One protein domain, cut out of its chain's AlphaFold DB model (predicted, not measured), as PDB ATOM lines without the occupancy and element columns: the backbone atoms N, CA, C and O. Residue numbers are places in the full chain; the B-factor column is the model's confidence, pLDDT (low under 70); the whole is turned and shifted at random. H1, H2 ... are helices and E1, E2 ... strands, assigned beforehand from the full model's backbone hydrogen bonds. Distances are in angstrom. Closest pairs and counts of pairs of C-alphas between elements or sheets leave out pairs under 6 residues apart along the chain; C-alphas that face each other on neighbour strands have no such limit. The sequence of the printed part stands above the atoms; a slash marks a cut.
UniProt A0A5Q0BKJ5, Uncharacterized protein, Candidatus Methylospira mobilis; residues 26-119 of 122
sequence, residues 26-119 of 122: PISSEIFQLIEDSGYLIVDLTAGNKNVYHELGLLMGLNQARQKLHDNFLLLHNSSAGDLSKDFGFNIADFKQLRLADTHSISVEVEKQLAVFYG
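AT A GLANCE: This is residues 26 to 119 of the 122 residues of an uncharacterized protein of Candidatus Methylospira mobilis (UniProt A0A5Q0BKJ5). A small sheet of three parallel strands, in the order E1, E2, E3, lies between two helices, H2 over one face and H3 over the other, both running along the strands. H1 packs on H2, off the sheet, and a long loop, residues 79 to 96, joins E2 to E3. The printed part has 94 residues with three named helices and three named strands, in the order H1, E1, H2, E2, E3, H3; its class is mixed. It is compact, with a radius of gyration of the C-alphas of 13.5 A, and spans 35 by 32 by 23 A.

HOW THE PARTS SIT: H1, residues 27 to 36, touches H2, residues 51 to 65, with residues 54 to 59 of H2 alone; the closest C-alphas, of Ile 31 and Glu 55, are 6.5 A apart. They run the same way at a steep tilt of 54 degrees. E1, residues 41 to 44, and E2, residues 73 to 78, are parallel neighbours, with N 74 and O 41 2.8 A apart, within hydrogen-bond range. H2 is on the sheet over E1, at a height of 10.6 A; their closest C-alphas, of Val 43 and Val 52, are 6.8 A apart. E1, H2 and E2 form a strand-helix-strand unit, two parallel neighbour strands with a helix between, whose crossover is right-handed. E3, residues 97 to 100, is parallel to E2, with N 98 and O 75 2.8 A apart. H3, residues 103 to 117, is on the opposite face from H2, in three layers, helices on both faces of a sheet, at a height of 9.1 A. In H1, H2 and H3 every O i to N i+4 pair is within hydrogen-bond range.

IN THESE COORDINATES: H1 begins at C-alpha 27 (285.025, 256.727, 240.255) and is 14.4 A long. H2 is 21.3 A, E2 16.7 A and H3 20.8 A long; H3 ends at C-alpha 117 (290.707, 282.692, 249.997).

THE WHOLE: The two C-alphas farthest apart, of Arg 66 and Ser 80, are 36.8 A apart. The printed part has no cut, and E2 to E3 is a long link. Residue 82 and residues 84 to 93 have pLDDT under 70.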
ATOM      1  N   PRO A  26     286.802 252.552 239.032       78.62
ATOM      2  CA  PRO A  26     286.766 253.304 240.278       78.62
ATOM      3  C   PRO A  26     286.559 254.798 240.004       78.62
ATOM      4  O   PRO A  26     287.465 255.496 239.551       78.62
ATOM      5  N   ILE A  27     285.370 255.299 240.330       77.06
ATOM      6  CA  ILE A  27     285.025 256.727 240.255       77.06
ATOM      7  C   ILE A  27     285.984 257.580 241.104       77.06
ATOM      8  O   ILE A  27     286.285 258.721 240.758       77.06
ATOM      9  N   SER A  28     286.520 257.013 242.190       76.81
ATOM     10  CA  SER A  28     287.477 257.670 243.083       76.81
ATOM     11  C   SER A  28     288.694 258.244 242.357       76.81
ATOM     12  O   SER A  28     289.194 259.283 242.771       76.81
ATOM     13  N   SER A  29     289.161 257.600 241.283       80.94
ATOM     14  CA  SER A  29     290.320 258.075 240.518       80.94
ATOM     15  C   SER A  29     290.000 259.333 239.708       80.94
ATOM     16  O   SER A  29     290.836 260.226 239.605       80.94
ATOM     17  N   GLU A  30     288.782 259.438 239.174       81.12
ATOM     18  CA  GLU A  30     288.331 260.635 238.452       81.12
ATOM     19  C   GLU A  30     288.131 261.806 239.414       81.12
ATOM     20  O   GLU A  30     288.602 262.914 239.159       81.12
ATOM     21  N   ILE A  31     287.487 261.549 240.560       82.06
ATOM     22  CA  ILE A  31     287.325 262.546 241.625       82.06
ATOM     23  C   ILE A  31     288.698 263.024 242.107       82.06
ATOM     24  O   ILE A  31     288.908 264.224 242.259       82.06
ATOM     25  N   PHE A  32     289.639 262.099 242.317       86.25
ATOM     26  CA  PHE A  32     290.998 262.424 242.737       86.25
ATOM     27  C   PHE A  32     291.660 263.414 241.780       86.25
ATOM     28  O   PHE A  32     292.134 264.453 242.230       86.25
ATOM     29  N   GLN A  33     291.640 263.131 240.473       84.94
ATOM     30  CA  GLN A  33     292.253 264.013 239.481       84.94
ATOM     31  C   GLN A  33     291.590 265.395 239.472       84.94
ATOM     32  O   GLN A  33     292.267 266.417 239.425       84.94
ATOM     33  N   LEU A  34     290.258 265.442 239.570       85.38
ATOM     34  CA  LEU A  34     289.512 266.698 239.628       85.38
ATOM     35  C   LEU A  34     289.866 267.539 240.855       85.38
ATOM     36  O   LEU A  34     289.986 268.759 240.739       85.38
ATOM     37  N   ILE A  35     290.024 266.900 242.013       86.56
ATOM     38  CA  ILE A  35     290.395 267.569 243.261       86.56
ATOM     39  C   ILE A  35     291.857 268.022 243.220       86.56
ATOM     40  O   ILE A  35     292.144 269.137 243.641       86.56
ATOM     41  N   GLU A  36     292.773 267.201 242.700       85.44
ATOM     42  CA  GLU A  36     294.183 267.578 242.540       85.44
ATOM     43  C   GLU A  36     294.374 268.795 241.639       85.44
ATOM     44  O   GLU A  36     295.165 269.680 241.965       85.44
ATOM     45  N   ASP A  37     293.629 268.854 240.536       85.56
ATOM     46  CA  ASP A  37     293.688 269.962 239.585       85.56
ATOM     47  C   ASP A  37     293.023 271.244 240.131       85.56
ATOM     48  O   ASP A  37     293.101 272.305 239.503       85.56
ATOM     49  N   SER A  38     292.342 271.166 241.280       87.69
ATOM     50  CA  SER A  38     291.552 272.256 241.854       87.69
ATOM     51  C   SER A  38     292.252 272.916 243.042       87.69
ATOM     52  O   SER A  38     292.726 272.266 243.968       87.69
ATOM     53  N   GLY A  39     292.268 274.252 243.053       88.31
ATOM     54  CA  GLY A  39     292.801 275.026 244.181       88.31
ATOM     55  C   GLY A  39     291.810 275.219 245.335       88.31
ATOM     56  O   GLY A  39     292.235 275.382 246.475       88.31
ATOM     57  N   TYR A  40     290.508 275.213 245.040       91.81
ATOM     58  CA  TYR A  40     289.438 275.460 246.005       91.81
ATOM     59  C   TYR A  40     288.185 274.673 245.615       91.81
ATOM     60  O   TYR A  40     287.708 274.803 244.485       91.81
ATOM     61  N   LEU A  41     287.657 273.859 246.529       92.06
ATOM     62  CA  LEU A  41     286.495 273.007 246.275       92.06
ATOM     63  C   LEU A  41     285.213 273.646 246.823       92.06
ATOM     64  O   LEU A  41     285.111 273.930 248.010       92.06
ATOM     65  N   ILE A  42     284.204 273.835 245.978       91.38
ATOM     66  CA  ILE A  42     282.873 274.276 246.414       91.38
ATOM     67  C   ILE A  42     281.941 273.075 246.358       91.38
ATOM     68  O   ILE A  42     281.807 272.438 245.316       91.38
ATOM     69  N   VAL A  43     281.303 272.784 247.482       88.88
ATOM     70  CA  VAL A  43     280.548 271.557 247.699       88.88
ATOM     71  C   VAL A  43     279.104 271.903 248.032       88.88
ATOM     72  O   VAL A  43     278.858 272.604 249.010       88.88
ATOM     73  N   ASP A  44     278.150 271.393 247.257       87.06
ATOM     74  CA  ASP A  44     276.720 271.577 247.517       87.06
ATOM     75  C   ASP A  44     276.132 270.372 248.264       87.06
ATOM     76  O   ASP A  44     276.046 269.268 247.727       87.06
ATOM     77  N   LEU A  45     275.734 270.597 249.515       85.56
ATOM     78  CA  LEU A  45     275.133 269.612 250.416       85.56
ATOM     79  C   LEU A  45     273.606 269.528 250.292       85.56
ATOM     80  O   LEU A  45     272.989 268.711 250.976       85.56
ATOM     81  N   THR A  46     272.983 270.373 249.470       84.00
ATOM     82  CA  THR A  46     271.524 270.411 249.317       84.00
ATOM     83  C   THR A  46     270.979 269.029 248.936       84.00
ATOM     84  O   THR A  46     271.545 268.347 248.079       84.00
ATOM     85  N   ALA A  47     269.874 268.616 249.565       81.44
ATOM     86  CA  ALA A  47     269.201 267.335 249.323       81.44
ATOM     87  C   ALA A  47     270.049 266.080 249.633       81.44
ATOM     88  O   ALA A  47     269.753 264.987 249.140       81.44
ATOM     89  N   GLY A  48     271.109 266.213 250.438       75.12
ATOM     90  CA  GLY A  48     271.826 265.070 251.004       75.12
ATOM     91  C   GLY A  48     272.614 264.258 249.977       75.12
ATOM     92  O   GLY A  48     272.653 263.025 250.052       75.12
ATOM     93  N   ASN A  49     273.240 264.927 249.002       77.25
ATOM     94  CA  ASN A  49     274.047 264.268 247.977       77.25
ATOM     95  C   ASN A  49     275.161 263.412 248.611       77.25
ATOM     96  O   ASN A  49     276.147 263.918 249.141       77.25
ATOM     97  N   LYS A  50     275.025 262.085 248.528       77.00
ATOM     98  CA  LYS A  50     275.953 261.133 249.162       77.00
ATOM     99  C   LYS A  50     277.366 261.192 248.583       77.00
ATOM    100  O   LYS A  50     278.323 260.910 249.299       77.00
ATOM    101  N   ASN A  51     277.504 261.573 247.313       76.69
ATOM    102  CA  ASN A  51     278.805 261.634 246.648       76.69
ATOM    103  C   ASN A  51     279.713 262.704 247.263       76.69
ATOM    104  O   ASN A  51     280.925 262.514 247.333       76.69
ATOM    105  N   VAL A  52     279.120 263.765 247.813       80.94
ATOM    106  CA  VAL A  52     279.835 264.853 248.484       80.94
ATOM    107  C   VAL A  52     280.738 264.348 249.608       80.94
ATOM    108  O   VAL A  52     281.861 264.819 249.758       80.94
ATOM    109  N   TYR A  53     280.286 263.363 250.388       80.75
ATOM    110  CA  TYR A  53     281.082 262.812 251.488       80.75
ATOM    111  C   TYR A  53     282.364 262.151 250.975       80.75
ATOM    112  O   TYR A  53     283.410 262.251 251.615       80.75
ATOM    113  N   HIS A  54     282.294 261.502 249.811       80.25
ATOM    114  CA  HIS A  54     283.455 260.884 249.181       80.25
ATOM    115  C   HIS A  54     284.423 261.937 248.633       80.25
ATOM    116  O   HIS A  54     285.627 261.817 248.851       80.25
ATOM    117  N   GLU A  55     283.913 262.976 247.972       85.81
ATOM    118  CA  GLU A  55     284.718 264.078 247.432       85.81
ATOM    119  C   GLU A  55     285.423 264.860 248.549       85.81
ATOM    120  O   GLU A  55     286.645 265.020 248.539       85.81
ATOM    121  N   LEU A  56     284.663 265.286 249.561       87.62
ATOM    122  CA  LEU A  56     285.185 266.043 250.692       87.62
ATOM    123  C   LEU A  56     286.148 265.204 251.536       87.62
ATOM    124  O   LEU A  56     287.229 265.674 251.887       87.62
ATOM    125  N   GLY A  57     285.790 263.950 251.825       86.81
ATOM    126  CA  GLY A  57     286.650 263.032 252.568       86.81
ATOM    127  C   GLY A  57     287.980 262.778 251.856       86.81
ATOM    128  O   GLY A  57     289.027 262.753 252.505       86.81
ATOM    129  N   LEU A  58     287.965 262.663 250.523       87.50
ATOM    130  CA  LEU A  58     289.182 262.530 249.728       87.50
ATOM    131  C   LEU A  58     290.051 263.790 249.814       87.50
ATOM    132  O   LEU A  58     291.243 263.677 250.099       87.50
ATOM    133  N   LEU A  59     289.470 264.984 249.639       90.25
ATOM    134  CA  LEU A  59     290.196 266.250 249.791       90.25
ATOM    135  C   LEU A  59     290.832 266.380 251.184       90.25
ATOM    136  O   LEU A  59     292.013 266.710 251.301       90.25
ATOM    137  N   MET A  60     290.070 266.100 252.241       88.75
ATOM    138  CA  MET A  60     290.557 266.171 253.619       88.75
ATOM    139  C   MET A  60     291.697 265.178 253.863       88.75
ATOM    140  O   MET A  60     292.733 265.561 254.410       88.75
ATOM    141  N   GLY A  61     291.555 263.937 253.388       89.00
ATOM    142  CA  GLY A  61     292.614 262.930 253.456       89.00
ATOM    143  C   GLY A  61     293.891 263.376 252.737       89.00
ATOM    144  O   GLY A  61     294.990 263.208 253.270       89.00
ATOM    145  N   LEU A  62     293.764 264.017 251.570       89.06
ATOM    146  CA  LEU A  62     294.906 264.563 250.831       89.06
ATOM    147  C   LEU A  62     295.569 265.731 251.548       89.06
ATOM    148  O   LEU A  62     296.797 265.788 251.613       89.06
ATOM    149  N   ASN A  63     294.781 266.648 252.106       90.88
ATOM    150  CA  ASN A  63     295.309 267.743 252.910       90.88
ATOM    151  C   ASN A  63     296.086 267.205 254.112       90.88
ATOM    152  O   ASN A  63     297.212 267.639 254.345       90.88
ATOM    153  N   GLN A  64     295.551 266.201 254.811       91.00
ATOM    154  CA  GLN A  64     296.228 265.598 255.954       91.00
ATOM    155  C   GLN A  64     297.529 264.894 255.555       91.00
ATOM    156  O   GLN A  64     298.561 265.115 256.188       91.00
ATOM    157  N   ALA A  65     297.520 264.122 254.464       89.38
ATOM    158  CA  ALA A  65     298.727 263.494 253.923       89.38
ATOM    159  C   ALA A  65     299.803 264.522 253.520       89.38
ATOM    160  O   ALA A  65     300.996 264.238 253.591       89.38
ATOM    161  N   ARG A  66     299.385 265.730 253.124       91.12
ATOM    162  CA  ARG A  66     300.256 266.846 252.719       91.12
ATOM    163  C   ARG A  66     300.582 267.821 253.848       91.12
ATOM    164  O   ARG A  66     301.226 268.829 253.578       91.12
ATOM    165  N   GLN A  67     300.118 267.556 255.071       91.25
ATOM    166  CA  GLN A  67     300.242 268.468 256.214       91.25
ATOM    167  C   GLN A  67     299.688 269.880 255.928       91.25
ATOM    168  O   GLN A  67     300.216 270.880 256.409       91.25
ATOM    169  N   LYS A  68     298.624 269.966 255.122       88.00
ATOM    170  CA  LYS A  68     297.908 271.207 254.812       88.00
ATOM    171  C   LYS A  68     296.704 271.387 255.728       88.00
ATOM    172  O   LYS A  68     296.102 270.415 256.183       88.00
ATOM    173  N   LEU A  69     296.332 272.645 255.939       86.75
ATOM    174  CA  LEU A  69     295.083 273.005 256.598       86.75
ATOM    175  C   LEU A  69     293.876 272.603 255.735       86.75
ATOM    176  O   LEU A  69     293.979 272.372 254.531       86.75
ATOM    177  N   HIS A  70     292.720 272.493 256.380       86.81
ATOM    178  CA  HIS A  70     291.438 272.168 255.754       86.81
ATOM    179  C   HIS A  70     290.663 273.447 255.401       86.81
ATOM    180  O   HIS A  70     289.507 273.602 255.777       86.81
ATOM    181  N   ASP A  71     291.327 274.390 254.731       88.62
ATOM    182  CA  ASP A  71     290.812 275.730 254.413       88.62
ATOM    183  C   ASP A  71     290.520 275.941 252.916       88.62
ATOM    184  O   ASP A  71     290.068 277.010 252.509       88.62
ATOM    185  N   ASN A  72     290.725 274.912 252.094       90.88
ATOM    186  CA  ASN A  72     290.556 274.948 250.642       90.88
ATOM    187  C   ASN A  72     289.215 274.375 250.156       90.88
ATOM    188  O   ASN A  72     289.132 273.837 249.048       90.88
ATOM    189  N   PHE A  73     288.162 274.491 250.968       92.38
ATOM    190  CA  PHE A  73     286.805 274.172 250.539       92.38
ATOM    191  C   PHE A  73     285.731 275.045 251.187       92.38
ATOM    192  O   PHE A  73     285.920 275.617 252.260       92.38
ATOM    193  N   LEU A  74     284.573 275.104 250.529       91.50
ATOM    194  CA  LEU A  74     283.358 275.758 250.999       91.50
ATOM    195  C   LEU A  74     282.188 274.783 250.934       91.50
ATOM    196  O   LEU A  74     281.917 274.202 249.885       91.50
ATOM    197  N   LEU A  75     281.460 274.663 252.041       90.56
ATOM    198  CA  LEU A  75     280.227 273.890 252.112       90.56
ATOM    199  C   LEU A  75     279.026 274.812 251.894       90.56
ATOM    200  O   LEU A  75     278.855 275.790 252.624       90.56
ATOM    201  N   LEU A  76     278.194 274.490 250.911       89.88
ATOM    202  CA  LEU A  76     276.968 275.194 250.557       89.88
ATOM    203  C   LEU A  76     275.755 274.345 250.908       89.88
ATOM    204  O   LEU A  76     275.764 273.133 250.721       89.88
ATOM    205  N   HIS A  77     274.695 274.986 251.378       86.88
ATOM    206  CA  HIS A  77     273.390 274.356 251.494       86.88
ATOM    207  C   HIS A  77     272.296 275.366 251.174       86.88
ATOM    208  O   HIS A  77     272.204 276.422 251.812       86.88
ATOM    209  N   ASN A  78     271.435 275.017 250.221       86.75
ATOM    210  CA  ASN A  78     270.239 275.781 249.941       86.75
ATOM    211  C   ASN A  78     269.102 275.355 250.878       86.75
ATOM    212  O   ASN A  78     268.425 274.346 250.675       86.75
ATOM    213  N   SER A  79     268.855 276.175 251.897       80.94
ATOM    214  CA  SER A  79     267.828 275.935 252.913       80.94
ATOM    215  C   SER A  79     266.396 275.974 252.371       80.94
ATOM    216  O   SER A  79     265.490 275.534 253.068       80.94
ATOM    217  N   SER A  80     266.163 276.491 251.158       81.50
ATOM    218  CA  SER A  80     264.832 276.478 250.536       81.50
ATOM    219  C   SER A  80     264.519 275.176 249.794       81.50
ATOM    220  O   SER A  80     263.372 274.970 249.402       81.50
ATOM    221  N   ALA A  81     265.527 274.338 249.533       77.38
ATOM    222  CA  ALA A  81     265.424 273.163 248.664       77.38
ATOM    223  C   ALA A  81     265.813 271.843 249.356       77.38
ATOM    224  O   ALA A  81     265.711 270.789 248.733       77.38
ATOM    225  N   GLY A  82     266.229 271.887 250.625       68.56
ATOM    226  CA  GLY A  82     266.669 270.724 251.400       68.56
ATOM    227  C   GLY A  82     266.172 270.737 252.846       68.56
ATOM    228  O   GLY A  82     265.711 271.759 253.357       68.56
ATOM    229  N   ASP A  83     266.277 269.589 253.514       72.62
ATOM    230  CA  ASP A  83     265.974 269.417 254.935       72.62
ATOM    231  C   ASP A  83     267.295 269.247 255.694       72.62
ATOM    232  O   ASP A  83     267.888 268.168 255.718       72.62
ATOM    233  N   LEU A  84     267.734 270.318 256.365       67.00
ATOM    234  CA  LEU A  84     268.981 270.365 257.142       67.00
ATOM    235  C   LEU A  84     269.120 269.216 258.160       67.00
ATOM    236  O   LEU A  84     270.230 268.863 258.540       67.00
ATOM    237  N   SER A  85     268.016 268.648 258.649       65.81
ATOM    238  CA  SER A  85     268.072 267.555 259.628       65.81
ATOM    239  C   SER A  85     268.311 266.182 258.990       65.81
ATOM    240  O   SER A  85     268.728 265.252 259.679       65.81
ATOM    241  N   LYS A  86     268.059 266.053 257.681       66.81
ATOM    242  CA  LYS A  86     268.145 264.797 256.915       66.81
ATOM    243  C   LYS A  86     269.290 264.782 255.913       66.81
ATOM    244  O   LYS A  86     269.822 263.716 255.620       66.81
ATOM    245  N   ASP A  87     269.684 265.953 255.428       64.00
ATOM    246  CA  ASP A  87     270.717 266.107 254.406       64.00
ATOM    247  C   ASP A  87     272.141 266.021 255.000       64.00
ATOM    248  O   ASP A  87     273.131 265.894 254.273       64.00
ATOM    249  N   PHE A  88     272.251 266.022 256.337       66.19
ATOM    250  CA  PHE A  88     273.513 266.074 257.076       66.19
ATOM    251  C   PHE A  88     273.794 264.799 257.873       66.19
ATOM    252  O   PHE A  88     273.010 264.367 258.715       66.19
ATOM    253  N   GLY A  89     274.990 264.252 257.670       61.72
ATOM    254  CA  GLY A  89     275.645 263.318 258.576       61.72
ATOM    255  C   GLY A  89     276.512 264.062 259.595       61.72
ATOM    256  O   GLY A  89     277.130 265.078 259.278       61.72
ATOM    257  N   PHE A  90     276.593 263.522 260.814       56.44
ATOM    258  CA  PHE A  90     277.282 264.109 261.976       56.44
ATOM    259  C   PHE A  90     278.734 264.582 261.724       56.44
ATOM    260  O   PHE A  90     279.184 265.506 262.389       56.44
ATOM    261  N   ASN A  91     279.459 264.004 260.757       60.97
ATOM    262  CA  ASN A  91     280.896 264.251 260.561       60.97
ATOM    263  C   ASN A  91     281.274 265.571 259.862       60.97
ATOM    264  O   ASN A  91     282.444 265.939 259.905       60.97
ATOM    265  N   ILE A  92     280.347 266.275 259.198       67.12
ATOM    266  CA  ILE A  92     280.658 267.540 258.489       67.12
ATOM    267  C   ILE A  92     280.067 268.776 259.186       67.12
ATOM    268  O   ILE A  92     280.190 269.905 258.704       67.12
ATOM    269  N   ALA A  93     279.409 268.575 260.330       62.22
ATOM    270  CA  ALA A  93     278.767 269.642 261.091       62.22
ATOM    271  C   ALA A  93     279.770 270.646 261.685       62.22
ATOM    272  O   ALA A  93     279.416 271.809 261.867       62.22
ATOM    273  N   ASP A  94     281.012 270.216 261.923       70.94
ATOM    274  CA  ASP A  94     282.054 271.030 262.562       70.94
ATOM    275  C   ASP A  94     282.718 272.040 261.609       70.94
ATOM    276  O   ASP A  94     283.430 272.942 262.050       70.94
ATOM    277  N   PHE A  95     282.479 271.930 260.298       78.31
ATOM    278  CA  PHE A  95     282.985 272.884 259.313       78.31
ATOM    279  C   PHE A  95     281.985 274.012 259.060       78.31
ATOM    280  O   PHE A  95     280.770 273.803 259.044       78.31
ATOM    281  N   LYS A  96     282.498 275.225 258.810       78.75
ATOM    282  CA  LYS A  96     281.673 276.385 258.446       78.75
ATOM    283  C   LYS A  96     280.869 276.070 257.182       78.75
ATOM    284  O   LYS A  96     281.426 275.694 256.154       78.75
ATOM    285  N   GLN A  97     279.562 276.297 257.259       80.94
ATOM    286  CA  GLN A  97     278.632 276.087 256.156       80.94
ATOM    287  C   GLN A  97     277.953 277.395 255.791       80.94
ATOM    288  O   GLN A  97     277.461 278.121 256.658       80.94
ATOM    289  N   LEU A  98     277.880 277.666 254.496       86.56
ATOM    290  CA  LEU A  98     277.068 278.739 253.971       86.56
ATOM    291  C   LEU A  98     275.645 278.228 253.735       86.56
ATOM    292  O   LEU A  98     275.389 277.469 252.800       86.56
ATOM    293  N   ARG A  99     274.724 278.651 254.602       84.31
ATOM    294  CA  ARG A  99     273.309 278.268 254.560       84.31
ATOM    295  C   ARG A  99     272.476 279.466 254.148       84.31
ATOM    296  O   ARG A  99     272.334 280.413 254.918       84.31
ATOM    297  N   LEU A 100     271.938 279.431 252.940       85.88
ATOM    298  CA  LEU A 100     271.163 280.527 252.365       85.88
ATOM    299  C   LEU A 100     269.935 279.964 251.653       85.88
ATOM    300  O   LEU A 100     269.911 278.791 251.302       85.88
ATOM    301  N   ALA A 101     268.898 280.781 251.492       83.25
ATOM    302  CA  ALA A 101     267.607 280.335 250.960       83.25
ATOM    303  C   ALA A 101     267.406 280.669 249.474       83.25
ATOM    304  O   ALA A 101     266.369 280.339 248.906       83.25
ATOM    305  N   ASP A 102     268.357 281.357 248.841       87.25
ATOM    306  CA  ASP A 102     268.224 281.782 247.455       87.25
ATOM    307  C   ASP A 102     269.574 281.844 246.729       87.25
ATOM    308  O   ASP A 102     270.636 282.084 247.313       87.25
ATOM    309  N   THR A 103     269.522 281.634 245.415       84.56
ATOM    310  CA  THR A 103     270.696 281.564 244.538       84.56
ATOM    311  C   THR A 103     271.461 282.884 244.448       84.56
ATOM    312  O   THR A 103     272.681 282.867 244.264       84.56
ATOM    313  N   HIS A 104     270.779 284.027 244.564       88.81
ATOM    314  CA  HIS A 104     271.437 285.326 244.474       88.81
ATOM    315  C   HIS A 104     272.345 285.540 245.685       88.81
ATOM    316  O   HIS A 104     273.538 285.795 245.517       88.81
ATOM    317  N   SER A 105     271.815 285.324 246.889       89.06
ATOM    318  CA  SER A 105     272.583 285.386 248.129       89.06
ATOM    319  C   SER A 105     273.745 284.390 248.123       89.06
ATOM    320  O   SER A 105     274.855 284.753 248.512       89.06
ATOM    321  N   ILE A 106     273.524 283.154 247.641       89.19
ATOM    322  CA  ILE A 106     274.598 282.148 247.515       89.19
ATOM    323  C   ILE A 106     275.717 282.684 246.629       89.19
ATOM    324  O   ILE A 106     276.880 282.630 247.013       89.19
ATOM    325  N   SER A 107     275.373 283.239 245.468       89.12
ATOM    326  CA  SER A 107     276.361 283.760 244.522       89.12
ATOM    327  C   SER A 107     277.202 284.878 245.140       89.12
ATOM    328  O   SER A 107     278.425 284.862 245.019       89.12
ATOM    329  N   VAL A 108     276.560 285.822 245.836       91.00
ATOM    330  CA  VAL A 108     277.240 286.950 246.491       91.00
ATOM    331  C   VAL A 108     278.218 286.464 247.560       91.00
ATOM    332  O   VAL A 108     279.374 286.887 247.581       91.00
ATOM    333  N   GLU A 109     277.785 285.560 248.436       91.31
ATOM    334  CA  GLU A 109     278.631 285.118 249.542       91.31
ATOM    335  C   GLU A 109     279.716 284.128 249.083       91.31
ATOM    336  O   GLU A 109     280.834 284.185 249.587       91.31
ATOM    337  N   VAL A 110     279.461 283.303 248.058       91.31
ATOM    338  CA  VAL A 110     280.510 282.510 247.391       91.31
ATOM    339  C   VAL A 110     281.582 283.424 246.804       91.31
ATOM    340  O   VAL A 110     282.769 283.182 247.022       91.31
ATOM    341  N   GLU A 111     281.201 284.495 246.095       91.06
ATOM    342  CA  GLU A 111     282.180 285.454 245.575       91.06
ATOM    343  C   GLU A 111     283.009 286.082 246.700       91.06
ATOM    344  O   GLU A 111     284.222 286.212 246.555       91.06
ATOM    345  N   LYS A 112     282.393 286.416 247.836       91.12
ATOM    346  CA  LYS A 112     283.113 286.950 248.995       91.12
ATOM    347  C   LYS A 112     284.113 285.947 249.575       91.12
ATOM    348  O   LYS A 112     285.276 286.286 249.768       91.12
ATOM    349  N   GLN A 113     283.701 284.700 249.809       90.06
ATOM    350  CA  GLN A 113     284.600 283.669 250.346       90.06
ATOM    351  C   GLN A 113     285.770 283.382 249.391       90.06
ATOM    352  O   GLN A 113     286.910 283.255 249.836       90.06
ATOM    353  N   LEU A 114     285.520 283.360 248.078       90.88
ATOM    354  CA  LEU A 114     286.581 283.239 247.077       90.88
ATOM    355  C   LEU A 114     287.540 284.439 247.114       90.88
ATOM    356  O   LEU A 114     288.745 284.252 246.965       90.88
ATOM    357  N   ALA A 115     287.030 285.658 247.323       91.88
ATOM    358  CA  ALA A 115     287.876 286.843 247.450       91.88
ATOM    359  C   ALA A 115     288.827 286.727 248.644       91.88
ATOM    360  O   ALA A 115     290.019 286.974 248.492       91.88
ATOM    361  N   VAL A 116     288.315 286.288 249.797       91.38
ATOM    362  CA  VAL A 116     289.119 286.048 251.003       91.38
ATOM    363  C   VAL A 116     290.182 284.978 250.747       91.38
ATOM    364  O   VAL A 116     291.359 285.221 250.994       91.38
ATOM    365  N   PHE A 117     289.789 283.817 250.211       91.56
ATOM    366  CA  PHE A 117     290.707 282.692 249.997       91.56
ATOM    367  C   PHE A 117     291.864 283.039 249.050       91.56
ATOM    368  O   PHE A 117     293.013 282.690 249.312       91.56
ATOM    369  N   TYR A 118     291.580 283.762 247.963       91.19
ATOM    370  CA  TYR A 118     292.602 284.181 246.999       91.19
ATOM    371  C   TYR A 118     293.309 285.498 247.369       91.19
ATOM    372  O   TYR A 118     294.118 285.981 246.578       91.19
ATOM    373  N   GLY A 119     293.023 286.091 248.536       92.06
ATOM    374  CA  GLY A 119     293.665 287.331 248.992       92.06
ATOM    375  C   GLY A 119     293.340 288.554 248.124       92.06
ATOM    376  O   GLY A 119     294.211 289.372 247.843       92.06
TER     377      GLY A 119